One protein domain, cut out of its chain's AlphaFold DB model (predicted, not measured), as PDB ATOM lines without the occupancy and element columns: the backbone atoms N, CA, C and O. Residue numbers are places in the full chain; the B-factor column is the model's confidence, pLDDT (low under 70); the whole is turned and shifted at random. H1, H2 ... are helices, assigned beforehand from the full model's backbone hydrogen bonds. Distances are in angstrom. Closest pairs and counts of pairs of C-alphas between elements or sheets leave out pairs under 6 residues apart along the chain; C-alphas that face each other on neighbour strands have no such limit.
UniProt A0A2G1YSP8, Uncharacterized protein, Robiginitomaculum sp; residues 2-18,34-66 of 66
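This is residues 2 to 18 and 34 to 66 of the 66 residues of an uncharacterized protein of Robiginitomaculum sp (UniProt A0A2G1YSP8). Two helices, H1 and the longer H3, run side by side in nearly opposite directions with a gap between them, and the short helix H2 makes a corner with H3 at the end where H3 begins. This is an open, loose frame of helices, and around that corner residues 40 to 48 stick out. The printed part has 50 residues with three named helices, in the order H1, H2, H3, and no named strand; the class is all helix. The whole is loose, with a radius of gyration of the C-alphas of 13.4 A and spans of 41 by 18 by 10 A.

H1, residues 2 to 16, touches no helix. It is near H3, residues 43 to 65: no pair of their C-alphas is within 8 A, but 10 pairs are within 10 A. H1 and H2, residues 34 to 41, are apart. H2 and H3 only just touch, with 3 pairs of C-alphas within 8 A, and they touch only at the corner by their tight link. Their closest C-alphas are those of Trp 39 and His 45, 6.0 A apart; H3 touches H2 with residues 45 to 46 alone. Their lines stand at a steep tilt of 68 degrees, only just short of about perpendicular, and they run the same way. In H1, H2 and H3 every O i to N i+4 pair is within hydrogen-bond range.

H1 begins at C-alpha 2, at (21.396, -0.898, -2.272), and is 21.9 A long from first to last C-alpha. H2 begins at C-alpha 34, at (1.587, 21.557, 23.348), and measures 10.4 A. H3, 33.2 A long, ends at C-alpha 65, at (8.723, -8.923, -4.283).

The C-alphas farthest apart, those of Val 34 and Ala 66, are 43.1 A apart. Residues 19 to 33 are not printed, and C-alphas 18 and 34 are 16.2 A apart across the cut. The mean pLDDT of the printed part is 78.3; residues 2 to 5, 12, 14 to 18 and 66 are under 70.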
ATOM      1  N   LYS A   2      20.847  -1.676  -3.410       60.38
ATOM      2  CA  LYS A   2      21.396  -0.898  -2.272       60.38
ATOM      3  C   LYS A   2      21.037   0.600  -2.323       60.38
ATOM      4  O   LYS A   2      20.583   1.150  -1.330       60.38
ATOM      5  N   LEU A   3      21.137   1.207  -3.508       66.94
ATOM      6  CA  LEU A   3      20.798   2.619  -3.749       66.94
ATOM      7  C   LEU A   3      19.297   2.916  -3.586       66.94
ATOM      8  O   LEU A   3      18.927   3.936  -3.017       66.94
ATOM      9  N   LEU A   4      18.436   1.984  -4.006       67.62
ATOM     10  CA  LEU A   4      16.983   2.110  -3.862       67.62
ATOM     11  C   LEU A   4      16.555   2.089  -2.386       67.62
ATOM     12  O   LEU A   4      15.724   2.888  -1.973       67.62
ATOM     13  N   LYS A   5      17.173   1.219  -1.574       62.72
ATOM     14  CA  LYS A   5      16.930   1.162  -0.124       62.72
ATOM     15  C   LYS A   5      17.340   2.460   0.579       62.72
ATOM     16  O   LYS A   5      16.592   2.943   1.418       62.72
ATOM     17  N   ILE A   6      18.490   3.030   0.210       74.50
ATOM     18  CA  ILE A   6      18.963   4.317   0.748       74.50
ATOM     19  C   ILE A   6      17.991   5.441   0.370       74.50
ATOM     20  O   ILE A   6      17.585   6.211   1.233       74.50
ATOM     21  N   SER A   7      17.543   5.478  -0.887       71.94
ATOM     22  CA  SER A   7      16.620   6.504  -1.380       71.94
ATOM     23  C   SER A   7      15.277   6.509  -0.636       71.94
ATOM     24  O   SER A   7      14.789   7.574  -0.274       71.94
ATOM     25  N   ILE A   8      14.715   5.340  -0.315       74.38
ATOM     26  CA  ILE A   8      13.442   5.244   0.425       74.38
ATOM     27  C   ILE A   8      13.587   5.732   1.866       74.38
ATOM     28  O   ILE A   8      12.710   6.434   2.361       74.38
ATOM     29  N   ILE A   9      14.695   5.390   2.530       77.12
ATOM     30  CA  ILE A   9      14.967   5.838   3.902       77.12
ATOM     31  C   ILE A   9      15.137   7.362   3.933       77.12
ATOM     32  O   ILE A   9      14.567   8.024   4.797       77.12
ATOM     33  N   SER A  10      15.854   7.933   2.961       72.06
ATOM     34  CA  SER A  10      16.024   9.384   2.848       72.06
ATOM     35  C   SER A  10      14.707  10.114   2.577       72.06
ATOM     36  O   SER A  10      14.456  11.148   3.190       72.06
ATOM     37  N   VAL A  11      13.838   9.572   1.714       75.00
ATOM     38  CA  VAL A  11      12.509  10.151   1.445       75.00
ATOM     39  C   VAL A  11      11.612  10.074   2.682       75.00
ATOM     40  O   VAL A  11      10.952  11.057   3.011       75.00
ATOM     41  N   ALA A  12      11.635   8.956   3.413       69.12
ATOM     42  CA  ALA A  12      10.897   8.822   4.665       69.12
ATOM     43  C   ALA A  12      11.358   9.859   5.706       69.12
ATOM     44  O   ALA A  12      10.527  10.542   6.301       69.12
ATOM     45  N   MET A  13      12.673  10.053   5.868       73.62
ATOM     46  CA  MET A  13      13.207  11.082   6.769       73.62
ATOM     47  C   MET A  13      12.845  12.508   6.334       73.62
ATOM     48  O   MET A  13      12.477  13.314   7.183       73.62
ATOM     49  N   ALA A  14      12.882  12.814   5.034       67.44
ATOM     50  CA  ALA A  14      12.496  14.128   4.518       67.44
ATOM     51  C   ALA A  14      10.991  14.412   4.690       67.44
ATOM     52  O   ALA A  14      10.594  15.544   4.945       67.44
ATOM     53  N   SER A  15      10.141  13.385   4.600       64.06
ATOM     54  CA  SER A  15       8.703  13.537   4.862       64.06
ATOM     55  C   SER A  15       8.368  13.742   6.346       64.06
ATOM     56  O   SER A  15       7.334  14.321   6.662       64.06
ATOM     57  N   LEU A  16       9.253  13.305   7.251       64.81
ATOM     58  CA  LEU A  16       9.133  13.521   8.697       64.81
ATOM     59  C   LEU A  16       9.675  14.886   9.138       64.81
ATOM     60  O   LEU A  16       9.288  15.376  10.197       64.81
ATOM     61  N   SER A  17      10.528  15.530   8.335       62.75
ATOM     62  CA  SER A  17      10.906  16.928   8.542       62.75
ATOM     63  C   SER A  17       9.798  17.848   8.029       62.75
ATOM     64  O   SER A  17       9.960  18.534   7.021       62.75
ATOM     65  N   ALA A  18       8.644  17.841   8.698       56.72
ATOM     66  CA  ALA A  18       7.647  18.889   8.536       56.72
ATOM     67  C   ALA A  18       8.291  20.214   8.977       56.72
ATOM     68  O   ALA A  18       8.385  20.511  10.167       56.72
ATOM     69  N   VAL A  34       2.814  21.124  24.041       82.38
ATOM     70  CA  VAL A  34       1.587  21.557  23.348       82.38
ATOM     71  C   VAL A  34       1.625  21.154  21.876       82.38
ATOM     72  O   VAL A  34       0.635  20.637  21.362       82.38
ATOM     73  N   ASN A  35       2.775  21.308  21.219       83.06
ATOM     74  CA  ASN A  35       2.955  20.847  19.844       83.06
ATOM     75  C   ASN A  35       2.818  19.325  19.738       83.06
ATOM     76  O   ASN A  35       2.067  18.837  18.898       83.06
ATOM     77  N   LEU A  36       3.463  18.561  20.620       80.56
ATOM     78  CA  LEU A  36       3.332  17.105  20.643       80.56
ATOM     79  C   LEU A  36       1.869  16.676  20.828       80.56
ATOM     80  O   LEU A  36       1.374  15.821  20.096       80.56
ATOM     81  N   MET A  37       1.152  17.312  21.756       81.69
ATOM     82  CA  MET A  37      -0.266  17.040  21.976       81.69
ATOM     83  C   MET A  37      -1.128  17.428  20.769       81.69
ATOM     84  O   MET A  37      -2.056  16.693  20.437       81.69
ATOM     85  N   HIS A  38      -0.815  18.523  20.069       82.31
ATOM     86  CA  HIS A  38      -1.486  18.892  18.819       82.31
ATOM     87  C   HIS A  38      -1.324  17.802  17.751       82.31
ATOM     88  O   HIS A  38      -2.314  17.374  17.162       82.31
ATOM     89  N   TRP A  39      -0.107  17.293  17.546       77.94
ATOM     90  CA  TRP A  39       0.159  16.213  16.589       77.94
ATOM     91  C   TRP A  39      -0.579  14.913  16.936       77.94
ATOM     92  O   TRP A  39      -1.088  14.243  16.040       77.94
ATOM     93  N   LEU A  40      -0.669  14.569  18.223       78.00
ATOM     94  CA  LEU A  40      -1.333  13.345  18.686       78.00
ATOM     95  C   LEU A  40      -2.866  13.421  18.645       78.00
ATOM     96  O   LEU A  40      -3.521  12.394  18.494       78.00
ATOM     97  N   THR A  41      -3.442  14.614  18.801       80.69
ATOM     98  CA  THR A  41      -4.901  14.804  18.896       80.69
ATOM     99  C   THR A  41      -5.533  15.328  17.610       80.69
ATOM    100  O   THR A  41      -6.748  15.239  17.444       80.69
ATOM    101  N   SER A  42      -4.734  15.858  16.684       83.38
ATOM    102  CA  SER A  42      -5.222  16.388  15.419       83.38
ATOM    103  C   SER A  42      -5.697  15.258  14.488       83.38
ATOM    104  O   SER A  42      -4.885  14.422  14.071       83.38
ATOM    105  N   PRO A  43      -6.986  15.239  14.085       81.19
ATOM    106  CA  PRO A  43      -7.532  14.182  13.232       81.19
ATOM    107  C   PRO A  43      -6.827  14.068  11.876       81.19
ATOM    108  O   PRO A  43      -6.689  12.974  11.332       81.19
ATOM    109  N   THR A  44      -6.354  15.190  11.329       82.62
ATOM    110  CA  THR A  44      -5.649  15.225  10.042       82.62
ATOM    111  C   THR A  44      -4.264  14.597  10.134       82.62
ATOM    112  O   THR A  44      -3.904  13.814   9.259       82.62
ATOM    113  N   HIS A  45      -3.505  14.867  11.199       77.69
ATOM    114  CA  HIS A  45      -2.191  14.256  11.415       77.69
ATOM    115  C   HIS A  45      -2.308  12.749  11.653       77.69
ATOM    116  O   HIS A  45      -1.561  11.982  11.050       77.69
ATOM    117  N   ALA A  46      -3.293  12.315  12.446       79.88
ATOM    118  CA  ALA A  46      -3.579  10.895  12.641       79.88
ATOM    119  C   ALA A  46      -3.928  10.199  11.312       79.88
ATOM    120  O   ALA A  46      -3.381   9.140  11.000       79.88
ATOM    121  N   LEU A  47      -4.779  10.817  10.487       80.75
ATOM    122  CA  LEU A  47      -5.165  10.273   9.184       80.75
ATOM    123  C   LEU A  47      -3.977  10.202   8.212       80.75
ATOM    124  O   LEU A  47      -3.763   9.164   7.582       80.75
ATOM    125  N   LEU A  48      -3.172  11.263   8.118       79.75
ATOM    126  CA  LEU A  48      -1.979  11.289   7.269       79.75
ATOM    127  C   LEU A  48      -0.912  10.298   7.748       79.75
ATOM    128  O   LEU A  48      -0.283   9.648   6.916       79.75
ATOM    129  N   ALA A  49      -0.746  10.116   9.060       81.81
ATOM    130  CA  ALA A  49       0.161   9.122   9.621       81.81
ATOM    131  C   ALA A  49      -0.264   7.694   9.250       81.81
ATOM    132  O   ALA A  49       0.577   6.896   8.832       81.81
ATOM    133  N   VAL A  50      -1.558   7.371   9.333       85.25
ATOM    134  CA  VAL A  50      -2.083   6.050   8.953       85.25
ATOM    135  C   VAL A  50      -1.935   5.809   7.448       85.25
ATOM    136  O   VAL A  50      -1.357   4.798   7.044       85.25
ATOM    137  N   VAL A  51      -2.406   6.739   6.611       85.94
ATOM    138  CA  VAL A  51      -2.353   6.596   5.145       85.94
ATOM    139  C   VAL A  51      -0.906   6.584   4.645       85.94
ATOM    140  O   VAL A  51      -0.542   5.736   3.828       85.94
ATOM    141  N   GLY A  52      -0.058   7.470   5.171       86.38
ATOM    142  CA  GLY A  52       1.365   7.529   4.847       86.38
ATOM    143  C   GLY A  52       2.090   6.239   5.225       86.38
ATOM    144  O   GLY A  52       2.814   5.677   4.401       86.38
ATOM    145  N   SER A  53       1.831   5.705   6.421       84.75
ATOM    146  CA  SER A  53       2.416   4.433   6.867       84.75
ATOM    147  C   SER A  53       1.980   3.269   5.977       84.75
ATOM    148  O   SER A  53       2.814   2.462   5.567       84.75
ATOM    149  N   ALA A  54       0.698   3.203   5.611       90.12
ATOM    150  CA  ALA A  54       0.186   2.176   4.708       90.12
ATOM    151  C   ALA A  54       0.843   2.245   3.317       90.12
ATOM    152  O   ALA A  54       1.248   1.213   2.776       90.12
ATOM    153  N   ALA A  55       1.017   3.449   2.764       89.31
ATOM    154  CA  ALA A  55       1.688   3.655   1.482       89.31
ATOM    155  C   ALA A  55       3.167   3.228   1.523       89.31
ATOM    156  O   ALA A  55       3.636   2.539   0.613       89.31
ATOM    157  N   ILE A  56       3.891   3.571   2.594       88.56
ATOM    158  CA  ILE A  56       5.292   3.168   2.790       88.56
ATOM    159  C   ILE A  56       5.407   1.642   2.896       88.56
ATOM    160  O   ILE A  56       6.248   1.039   2.228       88.56
ATOM    161  N   VAL A  57       4.542   0.994   3.682       91.06
ATOM    162  CA  VAL A  57       4.520  -0.472   3.820       91.06
ATOM    163  C   VAL A  57       4.244  -1.136   2.472       91.06
ATOM    164  O   VAL A  57       4.970  -2.052   2.077       91.06
ATOM    165  N   ALA A  58       3.242  -0.655   1.734       90.50
ATOM    166  CA  ALA A  58       2.914  -1.166   0.407       90.50
ATOM    167  C   ALA A  58       4.100  -1.037  -0.562       90.50
ATOM    168  O   ALA A  58       4.416  -1.986  -1.287       90.50
ATOM    169  N   LEU A  59       4.805   0.099  -0.533       88.75
ATOM    170  CA  LEU A  59       6.007   0.323  -1.332       88.75
ATOM    171  C   LEU A  59       7.119  -0.667  -0.964       88.75
ATOM    172  O   LEU A  59       7.686  -1.306  -1.850       88.75
ATOM    173  N   ILE A  60       7.403  -0.852   0.327       88.75
ATOM    174  CA  ILE A  60       8.426  -1.795   0.804       88.75
ATOM    175  C   ILE A  60       8.093  -3.228   0.370       88.75
ATOM    176  O   ILE A  60       8.966  -3.939  -0.130       88.75
ATOM    177  N   VAL A  61       6.835  -3.658   0.519       92.50
ATOM    178  CA  VAL A  61       6.389  -4.998   0.108       92.50
ATOM    179  C   VAL A  61       6.546  -5.188  -1.398       92.50
ATOM    180  O   VAL A  61       7.070  -6.220  -1.821       92.50
ATOM    181  N   LYS A  62       6.147  -4.198  -2.207       88.88
ATOM    182  CA  LYS A  62       6.313  -4.237  -3.665       88.88
ATOM    183  C   LYS A  62       7.784  -4.386  -4.052       88.88
ATOM    184  O   LYS A  62       8.113  -5.229  -4.874       88.88
ATOM    185  N   LEU A  63       8.668  -3.622  -3.417       84.94
ATOM    186  CA  LEU A  63      10.105  -3.649  -3.697       84.94
ATOM    187  C   LEU A  63      10.831  -4.890  -3.177       84.94
ATOM    188  O   LEU A  63      11.918  -5.190  -3.653       84.94
ATOM    189  N   LYS A  64      10.270  -5.593  -2.189       84.94
ATOM    190  CA  LYS A  64      10.794  -6.888  -1.733       84.94
ATOM    191  C   LYS A  64      10.401  -8.032  -2.677       84.94
ATOM    192  O   LYS A  64      11.084  -9.049  -2.701       84.94
ATOM    193  N   ARG A  65       9.264  -7.903  -3.368       77.31
ATOM    194  CA  ARG A  65       8.723  -8.923  -4.283       77.31
ATOM    195  C   ARG A  65       9.219  -8.781  -5.728       77.31
ATOM    196  O   ARG A  65       9.066  -9.736  -6.480       77.31
ATOM    197  N   ALA A  66       9.739  -7.612  -6.099       60.50
ATOM    198  CA  ALA A  66      10.423  -7.356  -7.369       60.50
ATOM    199  C   ALA A  66      11.906  -7.740  -7.278       60.50
ATOM    200  O   ALA A  66      12.451  -8.172  -8.313       60.50
TER     201      ALA A  66